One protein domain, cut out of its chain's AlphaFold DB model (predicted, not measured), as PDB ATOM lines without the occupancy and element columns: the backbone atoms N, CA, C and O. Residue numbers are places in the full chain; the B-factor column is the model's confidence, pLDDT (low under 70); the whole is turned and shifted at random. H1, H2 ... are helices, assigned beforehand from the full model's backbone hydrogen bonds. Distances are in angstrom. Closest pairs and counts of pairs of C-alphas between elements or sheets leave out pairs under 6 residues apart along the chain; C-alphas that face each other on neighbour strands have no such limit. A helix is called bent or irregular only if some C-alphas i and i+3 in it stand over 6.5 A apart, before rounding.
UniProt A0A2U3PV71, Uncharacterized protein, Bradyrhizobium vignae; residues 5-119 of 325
ATOM      1  N   ALA A   5      -6.959 -11.998 -17.857       91.94
ATOM      2  CA  ALA A   5      -5.848 -11.776 -18.779       91.94
ATOM      3  C   ALA A   5      -6.287 -11.888 -20.247       91.94
ATOM      4  O   ALA A   5      -5.908 -11.048 -21.060       91.94
ATOM      5  N   ASP A   6      -7.139 -12.865 -20.571       92.38
ATOM      6  CA  ASP A   6      -7.678 -13.025 -21.927       92.38
ATOM      7  C   ASP A   6      -8.557 -11.831 -22.327       92.38
ATOM      8  O   ASP A   6      -8.475 -11.333 -23.451       92.38
ATOM      9  N   ARG A   7      -9.384 -11.337 -21.392       92.75
ATOM     10  CA  ARG A   7     -10.197 -10.130 -21.596       92.75
ATOM     11  C   ARG A   7      -9.317  -8.901 -21.825       92.75
ATOM     12  O   ARG A   7      -9.597  -8.116 -22.726       92.75
ATOM     13  N   ASP A   8      -8.265  -8.728 -21.032       94.69
ATOM     14  CA  ASP A   8      -7.358  -7.589 -21.167       94.69
ATOM     15  C   ASP A   8      -6.576  -7.641 -22.484       94.69
ATOM     16  O   ASP A   8      -6.431  -6.619 -23.154       94.69
ATOM     17  N   GLN A   9      -6.151  -8.832 -22.916       95.62
ATOM     18  CA  GLN A   9      -5.517  -9.021 -24.220       95.62
ATOM     19  C   GLN A   9      -6.466  -8.656 -25.370       95.62
ATOM     20  O   GLN A   9      -6.056  -7.965 -26.302       95.62
ATOM     21  N   LEU A  10      -7.728  -9.088 -25.297       96.62
ATOM     22  CA  LEU A  10      -8.757  -8.765 -26.285       96.62
ATOM     23  C   LEU A  10      -8.998  -7.251 -26.384       96.62
ATOM     24  O   LEU A  10      -8.989  -6.701 -27.483       96.62
ATOM     25  N   ILE A  11      -9.164  -6.572 -25.245       97.00
ATOM     26  CA  ILE A  11      -9.351  -5.113 -25.193       97.00
ATOM     27  C   ILE A  11      -8.133  -4.398 -25.777       97.00
ATOM     28  O   ILE A  11      -8.302  -3.521 -26.617       97.00
ATOM     29  N   GLY A  12      -6.919  -4.816 -25.413       96.88
ATOM     30  CA  GLY A  12      -5.692  -4.214 -25.934       96.88
ATOM     31  C   GLY A  12      -5.507  -4.402 -27.442       96.88
ATOM     32  O   GLY A  12      -4.909  -3.549 -28.096       96.88
ATOM     33  N   LEU A  13      -6.023  -5.491 -28.022       97.50
ATOM     34  CA  LEU A  13      -6.038  -5.686 -29.475       97.50
ATOM     35  C   LEU A  13      -7.010  -4.714 -30.155       97.50
ATOM     36  O   LEU A  13      -6.592  -3.986 -31.051       97.50
ATOM     37  N   TYR A  14      -8.259  -4.623 -29.689       98.00
ATOM     38  CA  TYR A  14      -9.225  -3.656 -30.233       98.00
ATOM     39  C   TYR A  14      -8.843  -2.196 -29.946       98.00
ATOM     40  O   TYR A  14      -9.209  -1.306 -30.700       98.00
ATOM     41  N   ALA A  15      -8.089  -1.906 -28.885       96.88
ATOM     42  CA  ALA A  15      -7.610  -0.553 -28.621       96.88
ATOM     43  C   ALA A  15      -6.598  -0.086 -29.683       96.88
ATOM     44  O   ALA A  15      -6.642   1.072 -30.094       96.88
ATOM     45  N   ARG A  16      -5.713  -0.987 -30.141       95.50
ATOM     46  CA  ARG A  16      -4.602  -0.683 -31.066       95.50
ATOM     47  C   ARG A  16      -4.949  -0.784 -32.550       95.50
ATOM     48  O   ARG A  16      -4.176  -0.301 -33.374       95.50
ATOM     49  N   HIS A  17      -6.043  -1.450 -32.893       96.31
ATOM     50  CA  HIS A  17      -6.403  -1.756 -34.274       96.31
ATOM     51  C   HIS A  17      -7.842  -1.344 -34.561       96.31
ATOM     52  O   HIS A  17      -8.688  -1.389 -33.668       96.31
ATOM     53  N   CYS A  18      -8.111  -0.965 -35.810       94.81
ATOM     54  CA  CYS A  18      -9.464  -0.652 -36.245       94.81
ATOM     55  C   CYS A  18     -10.314  -1.926 -36.328       94.81
ATOM     56  O   CYS A  18      -9.803  -2.987 -36.706       94.81
ATOM     57  N   VAL A  19     -11.616  -1.827 -36.049       96.44
ATOM     58  CA  VAL A  19     -12.538  -2.974 -36.146       96.44
ATOM     59  C   VAL A  19     -12.530  -3.587 -37.545       96.44
ATOM     60  O   VAL A  19     -12.527  -4.809 -37.674       96.44
ATOM     61  N   ALA A  20     -12.451  -2.761 -38.590       95.50
ATOM     62  CA  ALA A  20     -12.447  -3.224 -39.980       95.50
ATOM     63  C   ALA A  20     -11.262  -4.146 -40.332       95.50
ATOM     64  O   ALA A  20     -11.393  -4.992 -41.216       95.50
ATOM     65  N   ASP A  21     -10.132  -4.009 -39.631       95.25
ATOM     66  CA  ASP A  21      -8.878  -4.702 -39.948       95.25
ATOM     67  C   ASP A  21      -8.466  -5.732 -38.883       95.25
ATOM     68  O   ASP A  21      -7.446  -6.411 -39.038       95.25
ATOM     69  N   ILE A  22      -9.236  -5.883 -37.797       96.12
ATOM     70  CA  ILE A  22      -8.853  -6.707 -36.639       96.12
ATOM     71  C   ILE A  22      -8.618  -8.181 -37.010       96.12
ATOM     72  O   ILE A  22      -7.698  -8.817 -36.495       96.12
ATOM     73  N   ASP A  23      -9.372  -8.707 -37.978       94.19
ATOM     74  CA  ASP A  23      -9.244 -10.083 -38.474       94.19
ATOM     75  C   ASP A  23      -7.912 -10.348 -39.199       94.19
ATOM     76  O   ASP A  23      -7.502 -11.502 -39.367       94.19
ATOM     77  N   LEU A  24      -7.208  -9.292 -39.621       95.56
ATOM     78  CA  LEU A  24      -5.893  -9.383 -40.254       95.56
ATOM     79  C   LEU A  24      -4.753  -9.455 -39.225       95.56
ATOM     80  O   LEU A  24      -3.641  -9.863 -39.571       95.56
ATOM     81  N   VAL A  25      -5.017  -9.108 -37.961       96.88
ATOM     82  CA  VAL A  25      -4.023  -9.076 -36.880       96.88
ATOM     83  C   VAL A  25      -3.702 -10.497 -36.416       96.88
ATOM     84  O   VAL A  25      -4.578 -11.254 -35.991       96.88
ATOM     85  N   VAL A  26      -2.426 -10.889 -36.487       97.00
ATOM     86  CA  VAL A  26      -1.986 -12.268 -36.211       97.00
ATOM     87  C   VAL A  26      -2.332 -12.683 -34.783       97.00
ATOM     88  O   VAL A  26      -2.913 -13.748 -34.581       97.00
ATOM     89  N   GLU A  27      -2.051 -11.811 -33.821       96.69
ATOM     90  CA  GLU A  27      -2.293 -12.009 -32.396       96.69
ATOM     91  C   GLU A  27      -3.782 -12.205 -32.088       96.69
ATOM     92  O   GLU A  27      -4.136 -13.039 -31.254       96.69
ATOM     93  N   PHE A  28      -4.664 -11.487 -32.790       96.62
ATOM     94  CA  PHE A  28      -6.111 -11.640 -32.643       96.62
ATOM     95  C   PHE A  28      -6.601 -12.978 -33.192       96.62
ATOM     96  O   PHE A  28      -7.365 -13.685 -32.529       96.62
ATOM     97  N   ARG A  29      -6.121 -13.379 -34.375       96.06
ATOM     98  CA  ARG A  29      -6.458 -14.693 -34.937       96.06
ATOM     99  C   ARG A  29      -5.982 -15.824 -34.036       96.06
ATOM    100  O   ARG A  29      -6.680 -16.824 -33.907       96.06
ATOM    101  N   ASP A  30      -4.808 -15.690 -33.426       95.44
ATOM    102  CA  ASP A  30      -4.276 -16.707 -32.521       95.44
ATOM    103  C   ASP A  30      -5.072 -16.771 -31.212       95.44
ATOM    104  O   ASP A  30      -5.401 -17.872 -30.759       95.44
ATOM    105  N   LEU A  31      -5.506 -15.623 -30.677       93.50
ATOM    106  CA  LEU A  31      -6.448 -15.569 -29.558       93.50
ATOM    107  C   LEU A  31      -7.778 -16.261 -29.910       93.50
ATOM    108  O   LEU A  31      -8.267 -17.097 -29.149       93.50
ATOM    109  N   CYS A  32      -8.320 -16.002 -31.105       93.94
ATOM    110  CA  CYS A  32      -9.532 -16.656 -31.602       93.94
ATOM    111  C   CYS A  32      -9.357 -18.165 -31.821       93.94
ATOM    112  O   CYS A  32     -10.283 -18.927 -31.564       93.94
ATOM    113  N   LYS A  33      -8.184 -18.640 -32.256       93.25
ATOM    114  CA  LYS A  33      -7.912 -20.086 -32.349       93.25
ATOM    115  C   LYS A  33      -7.879 -20.744 -30.973       93.25
ATOM    116  O   LYS A  33      -8.336 -21.874 -30.837       93.25
ATOM    117  N   HIS A  34      -7.322 -20.057 -29.976       91.00
ATOM    118  CA  HIS A  34      -7.193 -20.593 -28.626       91.00
ATOM    119  C   HIS A  34      -8.533 -20.619 -27.877       91.00
ATOM    120  O   HIS A  34      -8.838 -21.598 -27.198       91.00
ATOM    121  N   LEU A  35      -9.346 -19.569 -28.033       92.94
ATOM    122  CA  LEU A  35     -10.550 -19.337 -27.229       92.94
ATOM    123  C   LEU A  35     -11.865 -19.398 -28.019       92.94
ATOM    124  O   LEU A  35     -12.933 -19.299 -27.424       92.94
ATOM    125  N   GLY A  36     -11.834 -19.592 -29.339       83.38
ATOM    126  CA  GLY A  36     -13.011 -19.474 -30.214       83.38
ATOM    127  C   GLY A  36     -14.132 -20.486 -29.964       83.38
ATOM    128  O   GLY A  36     -15.254 -20.268 -30.412       83.38
ATOM    129  N   ALA A  37     -13.858 -21.573 -29.236       87.62
ATOM    130  CA  ALA A  37     -14.878 -22.525 -28.789       87.62
ATOM    131  C   ALA A  37     -15.525 -22.146 -27.437       87.62
ATOM    132  O   ALA A  37     -16.516 -22.765 -27.047       87.62
ATOM    133  N   ASP A  38     -14.989 -21.156 -26.708       91.12
ATOM    134  CA  ASP A  38     -15.562 -20.665 -25.451       91.12
ATOM    135  C   ASP A  38     -16.696 -19.664 -25.744       91.12
ATOM    136  O   ASP A  38     -16.487 -18.580 -26.291       91.12
ATOM    137  N   LEU A  39     -17.922 -20.014 -25.343       88.94
ATOM    138  CA  LEU A  39     -19.107 -19.166 -25.518       88.94
ATOM    139  C   LEU A  39     -18.976 -17.805 -24.813       88.94
ATOM    140  O   LEU A  39     -19.525 -16.811 -25.288       88.94
ATOM    141  N   HIS A  40     -18.248 -17.738 -23.694       92.19
ATOM    142  CA  HIS A  40     -18.001 -16.483 -22.991       92.19
ATOM    143  C   HIS A  40     -17.021 -15.590 -23.750       92.19
ATOM    144  O   HIS A  40     -17.176 -14.372 -23.713       92.19
ATOM    145  N   PHE A  41     -16.050 -16.173 -24.458       94.19
ATOM    146  CA  PHE A  41     -15.135 -15.412 -25.307       94.19
ATOM    147  C   PHE A  41     -15.878 -14.762 -26.476       94.19
ATOM    148  O   PHE A  41     -15.708 -13.570 -26.710       94.19
ATOM    149  N   ALA A  42     -16.758 -15.506 -27.156       92.81
ATOM    150  CA  ALA A  42     -17.564 -14.962 -28.249       92.81
ATOM    151  C   ALA A  42     -18.437 -13.778 -27.790       92.81
ATOM    152  O   ALA A  42     -18.418 -12.715 -28.405       92.81
ATOM    153  N   ALA A  43     -19.139 -13.930 -26.661       93.81
ATOM    154  CA  ALA A  43     -19.971 -12.863 -26.105       93.81
ATOM    155  C   ALA A  43     -19.156 -11.625 -25.683       93.81
ATOM    156  O   ALA A  43     -19.607 -10.494 -25.874       93.81
ATOM    157  N   GLU A  44     -17.966 -11.828 -25.108       95.12
ATOM    158  CA  GLU A  44     -17.072 -10.735 -24.729       95.12
ATOM    159  C   GLU A  44     -16.519 -10.015 -25.963       95.12
ATOM    160  O   GLU A  44     -16.555  -8.789 -26.009       95.12
ATOM    161  N   ARG A  45     -16.082 -10.753 -26.988       96.06
ATOM    162  CA  ARG A  45     -15.629 -10.191 -28.268       96.06
ATOM    163  C   ARG A  45     -16.687  -9.298 -28.888       96.06
ATOM    164  O   ARG A  45     -16.407  -8.136 -29.148       96.06
ATOM    165  N   ASP A  46     -17.915  -9.789 -29.025       95.75
ATOM    166  CA  ASP A  46     -19.007  -9.005 -29.608       95.75
ATOM    167  C   ASP A  46     -19.318  -7.741 -28.777       95.75
ATOM    168  O   ASP A  46     -19.822  -6.737 -29.281       95.75
ATOM    169  N   ARG A  47     -19.057  -7.767 -27.465       96.69
ATOM    170  CA  ARG A  47     -19.193  -6.592 -26.596       96.69
ATOM    171  C   ARG A  47     -18.043  -5.594 -26.785       96.69
ATOM    172  O   ARG A  47     -18.326  -4.403 -26.890       96.69
ATOM    173  N   VAL A  48     -16.793  -6.059 -26.827       97.88
ATOM    174  CA  VAL A  48     -15.604  -5.218 -27.064       97.88
ATOM    175  C   VAL A  48     -15.665  -4.575 -28.442       97.88
ATOM    176  O   VAL A  48     -15.477  -3.367 -28.548       97.88
ATOM    177  N   GLU A  49     -16.025  -5.343 -29.464       98.00
ATOM    178  CA  GLU A  49     -16.176  -4.857 -30.832       98.00
ATOM    179  C   GLU A  49     -17.217  -3.742 -30.929       98.00
ATOM    180  O   GLU A  49     -16.912  -2.657 -31.415       98.00
ATOM    181  N   ARG A  50     -18.422  -3.947 -30.377       97.75
ATOM    182  CA  ARG A  50     -19.464  -2.906 -30.361       97.75
ATOM    183  C   ARG A  50     -19.019  -1.640 -29.637       97.75
ATOM    184  O   ARG A  50     -19.323  -0.546 -30.099       97.75
ATOM    185  N   ALA A  51     -18.317  -1.770 -28.512       98.19
ATOM    186  CA  ALA A  51     -17.785  -0.612 -27.802       98.19
ATOM    187  C   ALA A  51     -16.711   0.114 -28.628       98.19
ATOM    188  O   ALA A  51     -16.713   1.341 -28.674       98.19
ATOM    189  N   LYS A  52     -15.829  -0.625 -29.316       98.06
ATOM    190  CA  LYS A  52     -14.798  -0.042 -30.181       98.06
ATOM    191  C   LYS A  52     -15.397   0.666 -31.392       98.06
ATOM    192  O   LYS A  52     -14.961   1.777 -31.658       98.06
ATOM    193  N   ILE A  53     -16.429   0.112 -32.035       97.88
ATOM    194  CA  ILE A  53     -17.167   0.797 -33.115       97.88
ATOM    195  C   ILE A  53     -17.656   2.167 -32.635       97.88
ATOM    196  O   ILE A  53     -17.390   3.172 -33.278       97.88
ATOM    197  N   ILE A  54     -18.291   2.233 -31.460       97.75
ATOM    198  CA  ILE A  54     -18.783   3.503 -30.901       97.75
ATOM    199  C   ILE A  54     -17.628   4.491 -30.634       97.75
ATOM    200  O   ILE A  54     -17.787   5.699 -30.811       97.75
ATOM    201  N   VAL A  55     -16.469   3.999 -30.183       97.94
ATOM    202  CA  VAL A  55     -15.272   4.830 -29.965       97.94
ATOM    203  C   VAL A  55     -14.702   5.348 -31.292       97.94
ATOM    204  O   VAL A  55     -14.379   6.530 -31.376       97.94
ATOM    205  N   GLU A  56     -14.606   4.503 -32.319       97.31
ATOM    206  CA  GLU A  56     -14.149   4.885 -33.664       97.31
ATOM    207  C   GLU A  56     -15.095   5.910 -34.302       97.31
ATOM    208  O   GLU A  56     -14.635   6.956 -34.753       97.31
ATOM    209  N   GLU A  57     -16.411   5.694 -34.234       96.44
ATOM    210  CA  GLU A  57     -17.418   6.650 -34.723       96.44
ATOM    211  C   GLU A  57     -17.275   8.028 -34.046       96.44
ATOM    212  O   GLU A  57     -17.448   9.083 -34.660       96.44
ATOM    213  N   ALA A  58     -16.921   8.052 -32.756       96.25
ATOM    214  CA  ALA A  58     -16.734   9.299 -32.021       96.25
ATOM    215  C   ALA A  58     -15.408  10.013 -32.350       96.25
ATOM    216  O   ALA A  58     -15.366  11.248 -32.330       96.25
ATOM    217  N   LEU A  59     -14.327   9.265 -32.607       95.62
ATOM    218  CA  LEU A  59     -12.957   9.800 -32.630       95.62
ATOM    219  C   LEU A  59     -12.259   9.759 -33.997       95.62
ATOM    220  O   LEU A  59     -11.292  10.497 -34.182       95.62
ATOM    221  N   GLU A  60     -12.722   8.940 -34.940       90.56
ATOM    222  CA  GLU A  60     -12.049   8.669 -36.222       90.56
ATOM    223  C   GLU A  60     -12.888   9.035 -37.455       90.56
ATOM    224  O   GLU A  60     -12.314   9.310 -38.510       90.56
ATOM    225  N   ASP A  61     -14.216   9.154 -37.331       84.62
ATOM    226  CA  ASP A  61     -15.117   9.508 -38.447       84.62
ATOM    227  C   ASP A  61     -14.779  10.846 -39.129       84.62
ATOM    228  O   ASP A  61     -15.209  11.124 -40.254       84.62
ATOM    229  N   ARG A  62     -14.030  11.720 -38.449       87.88
ATOM    230  CA  ARG A  62     -13.592  13.012 -38.980       87.88
ATOM    231  C   ARG A  62     -12.219  13.415 -38.439       87.88
ATOM    232  O   ARG A  62     -11.878  13.045 -37.321       87.88
ATOM    233  N   PRO A  63     -11.460  14.259 -39.166       88.75
ATOM    234  CA  PRO A  63     -10.240  14.850 -38.632       88.75
ATOM    235  C   PRO A  63     -10.562  15.712 -37.407       88.75
ATOM    236  O   PRO A  63     -11.302  16.695 -37.506       88.75
ATOM    237  N   LEU A  64      -9.999  15.351 -36.258       91.69
ATOM    238  CA  LEU A  64     -10.142  16.081 -35.004       91.69
ATOM    239  C   LEU A  64      -8.787  16.640 -34.572       91.69
ATOM    240  O   LEU A  64      -7.744  16.016 -34.761       91.69
ATOM    241  N   THR A  65      -8.804  17.827 -33.970       94.38
ATOM    242  CA  THR A  65      -7.659  18.281 -33.179       94.38
ATOM    243  C   THR A  65      -7.564  17.438 -31.914       94.38
ATOM    244  O   THR A  65      -8.552  16.858 -31.468       94.38
ATOM    245  N   GLU A  66      -6.393  17.418 -31.291       94.50
ATOM    246  CA  GLU A  66      -6.176  16.690 -30.041       94.50
ATOM    247  C   GLU A  66      -7.187  17.082 -28.947       94.50
ATOM    248  O   GLU A  66      -7.858  16.222 -28.378       94.50
ATOM    249  N   ARG A  67      -7.398  18.393 -28.747       95.81
ATOM    250  CA  ARG A  67      -8.433  18.931 -27.848       95.81
ATOM    251  C   ARG A  67      -9.821  18.393 -28.198       95.81
ATOM    252  O   ARG A  67     -10.549  17.942 -27.318       95.81
ATOM    253  N   ALA A  68     -10.189  18.422 -29.480       96.19
ATOM    254  CA  ALA A  68     -11.499  17.958 -29.922       96.19
ATOM    255  C   ALA A  68     -11.672  16.442 -29.722       96.19
ATOM    256  O   ALA A  68     -12.755  16.015 -29.335       96.19
ATOM    257  N   MET A  69     -10.621  15.634 -29.903       96.56
ATOM    258  CA  MET A  69     -10.662  14.198 -29.593       96.56
ATOM    259  C   MET A  69     -10.956  13.954 -28.112       96.56
ATOM    260  O   MET A  69     -11.822  13.148 -27.786       96.56
ATOM    261  N   VAL A  70     -10.287  14.677 -27.211       97.69
ATOM    262  CA  VAL A  70     -10.529  14.566 -25.762       97.69
ATOM    263  C   VAL A  70     -11.961  14.981 -25.422       97.69
ATOM    264  O   VAL A  70     -12.647  14.301 -24.662       97.69
ATOM    265  N   GLN A  71     -12.453  16.064 -26.025       97.62
ATOM    266  CA  GLN A  71     -13.828  16.529 -25.842       97.62
ATOM    267  C   GLN A  71     -14.868  15.500 -26.298       97.62
ATOM    268  O   GLN A  71     -15.830  15.243 -25.573       97.62
ATOM    269  N   GLU A  72     -14.694  14.898 -27.477       97.75
ATOM    270  CA  GLU A  72     -15.585  13.841 -27.975       97.75
ATOM    271  C   GLU A  72     -15.489  12.569 -27.123       97.75
ATOM    272  O   GLU A  72     -16.515  11.969 -26.801       97.75
ATOM    273  N   ALA A  73     -14.293  12.215 -26.646       98.00
ATOM    274  CA  ALA A  73     -14.102  11.105 -25.719       98.00
ATOM    275  C   ALA A  73     -14.881  11.322 -24.408       98.00
ATOM    276  O   ALA A  73     -15.601  10.433 -23.955       98.00
ATOM    277  N   ILE A  74     -14.817  12.522 -23.823       98.31
ATOM    278  CA  ILE A  74     -15.578  12.868 -22.612       98.31
ATOM    279  C   ILE A  74     -17.089  12.852 -22.887       98.31
ATOM    280  O   ILE A  74     -17.847  12.292 -22.091       98.31
ATOM    281  N   LYS A  75     -17.547  13.401 -24.023       97.88
ATOM    282  CA  LYS A  75     -18.966  13.342 -24.435       97.88
ATOM    283  C   LYS A  75     -19.468  11.904 -24.530       97.88
ATOM    284  O   LYS A  75     -20.569  11.620 -24.055       97.88
ATOM    285  N   LEU A  76     -18.668  11.009 -25.106       97.94
ATOM    286  CA  LEU A  76     -18.991   9.591 -25.214       97.94
ATOM    287  C   LEU A  76     -19.104   8.925 -23.833       97.94
ATOM    288  O   LEU A  76     -20.044   8.172 -23.572       97.94
ATOM    289  N   LEU A  77     -18.195   9.227 -22.905       98.00
ATOM    290  CA  LEU A  77     -18.282   8.694 -21.542       98.00
ATOM    291  C   LEU A  77     -19.525   9.213 -20.801       98.00
ATOM    292  O   LEU A  77     -20.202   8.444 -20.119       98.00
ATOM    293  N   ILE A  78     -19.876  10.491 -20.974       96.38
ATOM    294  CA  ILE A  78     -21.102  11.068 -20.403       96.38
ATOM    295  C   ILE A  78     -22.348  10.379 -20.981       96.38
ATOM    296  O   ILE A  78     -23.255  10.025 -20.225       96.38
ATOM    297  N   SER A  79     -22.407  10.158 -22.300       95.62
ATOM    298  CA  SER A  79     -23.577   9.553 -22.956       95.62
ATOM    299  C   SER A  79     -23.769   8.076 -22.598       95.62
ATOM    300  O   SER A  79     -24.905   7.605 -22.518       95.62
ATOM    301  N   THR A  80     -22.680   7.361 -22.309       96.31
ATOM    302  CA  THR A  80     -22.688   5.943 -21.908       96.31
ATOM    303  C   THR A  80     -22.825   5.731 -20.401       96.31
ATOM    304  O   THR A  80     -22.943   4.595 -19.956       96.31
ATOM    305  N   ARG A  81     -22.902   6.793 -19.587       93.56
ATOM    306  CA  ARG A  81     -22.981   6.701 -18.115       93.56
ATOM    307  C   ARG A  81     -24.139   5.845 -17.585       93.56
ATOM    308  O   ARG A  81     -24.015   5.259 -16.512       93.56
ATOM    309  N   GLY A  82     -25.249   5.767 -18.322       91.50
ATOM    310  CA  GLY A  82     -26.385   4.902 -17.977       91.50
ATOM    311  C   GLY A  82     -26.071   3.400 -18.019       91.50
ATOM    312  O   GLY A  82     -26.814   2.614 -17.440       91.50
ATOM    313  N   ASP A  83     -24.967   3.014 -18.661       95.62
ATOM    314  CA  ASP A  83     -24.432   1.658 -18.720       95.62
ATOM    315  C   ASP A  83     -22.961   1.673 -18.251       95.62
ATOM    316  O   ASP A  83     -22.048   1.860 -19.060       95.62
ATOM    317  N   PRO A  84     -22.697   1.477 -16.942       95.00
ATOM    318  CA  PRO A  84     -21.337   1.487 -16.397       95.00
ATOM    319  C   PRO A  84     -20.405   0.489 -17.089       95.00
ATOM    320  O   PRO A  84     -19.219   0.742 -17.253       95.00
ATOM    321  N   GLN A  85     -20.958  -0.639 -17.530       95.50
ATOM    322  CA  GLN A  85     -20.228  -1.713 -18.181       95.50
ATOM    323  C   GLN A  85     -19.737  -1.318 -19.579       95.50
ATOM    324  O   GLN A  85     -18.619  -1.685 -19.951       95.50
ATOM    325  N   LEU A  86     -20.555  -0.593 -20.345       97.25
ATOM    326  CA  LEU A  86     -20.151  -0.005 -21.621       97.25
ATOM    327  C   LEU A  86     -19.216   1.191 -21.411       97.25
ATOM    328  O   LEU A  86     -18.164   1.241 -22.039       97.25
ATOM    329  N   ARG A  87     -19.554   2.111 -20.498       97.38
ATOM    330  CA  ARG A  87     -18.732   3.289 -20.172       97.38
ATOM    331  C   ARG A  87     -17.296   2.901 -19.824       97.38
ATOM    332  O   ARG A  87     -16.360   3.465 -20.383       97.38
ATOM    333  N   ASP A  88     -17.121   1.948 -18.909       97.50
ATOM    334  CA  ASP A  88     -15.795   1.536 -18.438       97.50
ATOM    335  C   ASP A  88     -14.991   0.872 -19.565       97.50
ATOM    336  O   ASP A  88     -13.777   1.052 -19.659       97.50
ATOM    337  N   LEU A  89     -15.668   0.148 -20.459       97.81
ATOM    338  CA  LEU A  89     -15.049  -0.459 -21.632       97.81
ATOM    339  C   LEU A  89     -14.632   0.594 -22.670       97.81
ATOM    340  O   LEU A  89     -13.499   0.547 -23.143       97.81
ATOM    341  N   CYS A  90     -15.490   1.578 -22.962       98.38
ATOM    342  CA  CYS A  90     -15.139   2.725 -23.804       98.38
ATOM    343  C   CYS A  90     -13.943   3.483 -23.222       98.38
ATOM    344  O   CYS A  90     -12.992   3.758 -23.946       98.38
ATOM    345  N   HIS A  91     -13.941   3.762 -21.913       98.38
ATOM    346  CA  HIS A  91     -12.814   4.414 -21.247       98.38
ATOM    347  C   HIS A  91     -11.512   3.635 -21.451       98.38
ATOM    348  O   HIS A  91     -10.508   4.232 -21.825       98.38
ATOM    349  N   ARG A  92     -11.520   2.309 -21.260       97.75
ATOM    350  CA  ARG A  92     -10.329   1.473 -21.476       97.75
ATOM    351  C   ARG A  92      -9.831   1.521 -22.917       97.75
ATOM    352  O   ARG A  92      -8.646   1.743 -23.133       97.75
ATOM    353  N   LEU A  93     -10.727   1.361 -23.891       98.38
ATOM    354  CA  LEU A  93     -10.383   1.430 -25.315       98.38
ATOM    355  C   LEU A  93      -9.796   2.798 -25.690       98.38
ATOM    356  O   LEU A  93      -8.814   2.868 -26.423       98.38
ATOM    357  N   ILE A  94     -10.360   3.879 -25.145       98.19
ATOM    358  CA  ILE A  94      -9.875   5.246 -25.351       98.19
ATOM    359  C   ILE A  94      -8.495   5.443 -24.708       98.19
ATOM    360  O   ILE A  94      -7.559   5.917 -25.356       98.19
ATOM    361  N   ALA A  95      -8.362   5.062 -23.437       97.00
ATOM    362  CA  ALA A  95      -7.140   5.224 -22.666       97.00
ATOM    363  C   ALA A  95      -5.981   4.428 -23.285       97.00
ATOM    364  O   ALA A  95      -4.883   4.956 -23.416       97.00
ATOM    365  N   GLU A  96      -6.210   3.194 -23.728       96.50
ATOM    366  CA  GLU A  96      -5.158   2.373 -24.334       96.50
ATOM    367  C   GLU A  96      -4.868   2.766 -25.795       96.50
ATOM    368  O   GLU A  96      -3.710   2.748 -26.210       96.50
ATOM    369  N   GLY A  97      -5.895   3.129 -26.570       95.50
ATOM    370  CA  GLY A  97      -5.773   3.356 -28.014       95.50
ATOM    371  C   GLY A  97      -5.372   4.775 -28.425       95.50
ATOM    372  O   GLY A  97      -4.672   4.948 -29.418       95.50
ATOM    373  N   TYR A  98      -5.785   5.794 -27.663       94.75
ATOM    374  CA  TYR A  98      -5.708   7.195 -28.101       94.75
ATOM    375  C   TYR A  98      -4.911   8.084 -27.150       94.75
ATOM    376  O   TYR A  98      -4.311   9.058 -27.598       94.75
ATOM    377  N   SER A  99      -4.836   7.757 -25.855       91.12
ATOM    378  CA  SER A  99      -4.201   8.647 -24.867       91.12
ATOM    379  C   SER A  99      -2.700   8.875 -25.102       91.12
ATOM    380  O   SER A  99      -2.142   9.889 -24.674       91.12
ATOM    381  N   GLY A 100      -2.033   7.954 -25.809       92.12
ATOM    382  CA  GLY A 100      -0.639   8.102 -26.232       92.12
ATOM    383  C   GLY A 100      -0.428   9.241 -27.234       92.12
ATOM    384  O   GLY A 100       0.672   9.783 -27.309       92.12
ATOM    385  N   LEU A 101      -1.483   9.639 -27.952       91.62
ATOM    386  CA  LEU A 101      -1.480  10.760 -28.893       91.62
ATOM    387  C   LEU A 101      -1.708  12.108 -28.201       91.62
ATOM    388  O   LEU A 101      -1.561  13.147 -28.835       91.62
ATOM    389  N   TRP A 102      -2.086  12.093 -26.922       95.81
ATOM    390  CA  TRP A 102      -2.419  13.294 -26.173       95.81
ATOM    391  C   TRP A 102      -1.224  13.834 -25.381       95.81
ATOM    392  O   TRP A 102      -0.327  13.106 -24.938       95.81
ATOM    393  N   SER A 103      -1.240  15.134 -25.142       96.31
ATOM    394  CA  SER A 103      -0.372  15.862 -24.247       96.31
ATOM    395  C   SER A 103      -0.654  15.433 -22.802       96.31
ATOM    396  O   SER A 103      -1.726  14.901 -22.478       96.31
ATOM    397  N   PRO A 104       0.297  15.647 -21.878       96.44
ATOM    398  CA  PRO A 104       0.064  15.368 -20.467       96.44
ATOM    399  C   PRO A 104      -1.152  16.111 -19.889       96.44
ATOM    400  O   PRO A 104      -1.889  15.517 -19.106       96.44
ATOM    401  N   SER A 105      -1.388  17.370 -20.286       96.50
ATOM    402  CA  SER A 105      -2.512  18.183 -19.795       96.50
ATOM    403  C   SER A 105      -3.860  17.619 -20.255       96.50
ATOM    404  O   SER A 105      -4.787  17.507 -19.453       96.50
ATOM    405  N   HIS A 106      -3.951  17.174 -21.507       97.25
ATOM    406  CA  HIS A 106      -5.141  16.526 -22.052       97.25
ATOM    407  C   HIS A 106      -5.443  15.171 -21.411       97.25
ATOM    408  O   HIS A 106      -6.596  14.909 -21.069       97.25
ATOM    409  N   ARG A 107      -4.420  14.335 -21.174       96.94
ATOM    410  CA  ARG A 107      -4.593  13.084 -20.416       96.94
ATOM    411  C   ARG A 107      -5.135  13.349 -19.013       96.94
ATOM    412  O   ARG A 107      -6.123  12.743 -18.619       96.94
ATOM    413  N   MET A 108      -4.546  14.311 -18.298       96.06
ATOM    414  CA  MET A 108      -5.017  14.694 -16.965       96.06
ATOM    415  C   MET A 108      -6.467  15.195 -16.980       96.06
ATOM    416  O   MET A 108      -7.235  14.852 -16.083       96.06
ATOM    417  N   ALA A 109      -6.853  15.984 -17.989       96.19
ATOM    418  CA  ALA A 109      -8.226  16.462 -18.141       96.19
ATOM    419  C   ALA A 109      -9.211  15.308 -18.401       96.19
ATOM    420  O   ALA A 109     -10.264  15.249 -17.765       96.19
ATOM    421  N   PHE A 110      -8.855  14.367 -19.281       97.75
ATOM    422  CA  PHE A 110      -9.656  13.175 -19.557       97.75
ATOM    423  C   PHE A 110      -9.843  12.302 -18.310       97.75
ATOM    424  O   PHE A 110     -10.975  11.961 -17.965       97.75
ATOM    425  N   ASP A 111      -8.757  12.003 -17.590       96.81
ATOM    426  CA  ASP A 111      -8.797  11.185 -16.375       96.81
ATOM    427  C   ASP A 111      -9.653  11.851 -15.289       96.81
ATOM    428  O   ASP A 111     -10.506  11.209 -14.671       96.81
ATOM    429  N   ALA A 112      -9.482  13.164 -15.085       94.81
ATOM    430  CA  ALA A 112     -10.281  13.935 -14.139       94.81
ATOM    431  C   ALA A 112     -11.771  13.937 -14.515       94.81
ATOM    432  O   ALA A 112     -12.626  13.758 -13.642       94.81
ATOM    433  N   ALA A 113     -12.097  14.090 -15.801       96.62
ATOM    434  CA  ALA A 113     -13.469  14.008 -16.286       96.62
ATOM    435  C   ALA A 113     -14.058  12.609 -16.065       96.62
ATOM    436  O   ALA A 113     -15.182  12.497 -15.573       96.62
ATOM    437  N   TYR A 114     -13.303  11.542 -16.338       97.38
ATOM    438  CA  TYR A 114     -13.759  10.172 -16.112       97.38
ATOM    439  C   TYR A 114     -14.122   9.918 -14.643       97.38
ATOM    440  O   TYR A 114     -15.205   9.394 -14.380       97.38
ATOM    441  N   GLN A 115     -13.312  10.394 -13.687       95.75
ATOM    442  CA  GLN A 115     -13.647  10.306 -12.256       95.75
ATOM    443  C   GLN A 115     -15.010  10.943 -11.936       95.75
ATOM    444  O   GLN A 115     -15.774  10.423 -11.122       95.75
ATOM    445  N   LYS A 116     -15.363  12.054 -12.597       95.25
ATOM    446  CA  LYS A 116     -16.671  12.709 -12.424       95.25
ATOM    447  C   LYS A 116     -17.801  11.962 -13.136       95.25
ATOM    448  O   LYS A 116     -18.900  11.867 -12.601       95.25
ATOM    449  N   VAL A 117     -17.554  11.391 -14.315       96.00
ATOM    450  CA  VAL A 117     -18.545  10.577 -15.047       96.00
ATOM    451  C   VAL A 117     -18.895   9.289 -14.290       96.00
ATOM    452  O   VAL A 117     -20.009   8.773 -14.413       96.00
ATOM    453  N   GLN A 118     -17.981   8.781 -13.462       95.81
ATOM    454  CA  GLN A 118     -18.230   7.621 -12.606       95.81
ATOM    455  C   GLN A 118     -19.222   7.886 -11.465       95.81
ATOM    456  O   GLN A 118     -19.790   6.931 -10.931       95.81
ATOM    457  N   LEU A 119     -19.480   9.154 -11.125       95.19
ATOM    458  CA  LEU A 119     -20.418   9.529 -10.070       95.19
ATOM    459  C   LEU A 119     -21.823   8.995 -10.364       95.19
ATOM    460  O   LEU A 119     -22.327   9.082 -11.487       95.19
TER     461      LEU A 119
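AT A GLANCE: This is residues 5 to 119 of the 325 residues of an uncharacterized protein of Bradyrhizobium vignae (UniProt A0A2U3PV71). A long helix, H4, ties together two groups of helices, H1 to H3 on one side and an up-and-down bundle of H5, H6 and H7 on the other. H1 and H6 meet over the middle of H4, and H3 and H7 lie far out at opposite ends. The all-helix printed part has 115 residues with seven named helices, H1 to H7 in chain order, and no named strand. It is compact, with a radius of gyration of the C-alphas of 14.4 A and spans of 41 by 29 by 22 A.

IN THESE COORDINATES: H4, residues 39 to 59, measures 30.5 A from first to last C-alpha and begins at C-alpha 39 (-19.107, -19.166, -25.518). Before it come H1, residues 5 to 16, H2, 19 to 24, and H3, 26 to 35. After it come H5, 66 to 80, 21.3 A, H6, 84 to 97, 19.5 A, and H7, 104 to 117, 20.0 A, ending at C-alpha 117 (-18.545, 10.577, -15.047). H2 is irregular: C-alphas 20 and 23 are 7.7 A apart.

HOW THE PARTS SIT: H4, the hub, touches four helices. The closest C-alphas are Val 48 to Ile 11 of H1, 6.5 A, Ala 51 to Cys 90 of H6, 5.8 A, and Leu 59 to Met 69 of H5, 5.8 A; H2 only just touches, with 3 pairs within 8 A, the closest Val 19 and Ile 53, 6.7 A. Residues 11 to 16 of H1 alone touch H6, at a steep tilt of 60 degrees. Hairpin H5 and H6 tilts 18 degrees, shallow. O to N i+4 pairs are within hydrogen-bond range throughout H1, H3, H4, H5 and H7, in 9 of 10 in H6 and 0 of 2 in H2, where 2 of 3 i+3 pairs are.

THE WHOLE: The farthest C-alphas, Ala 37 and Ser 105, are 43.5 A apart. The printed part has no cut, no link is long, and no printed residue is under 70 in pLDDT.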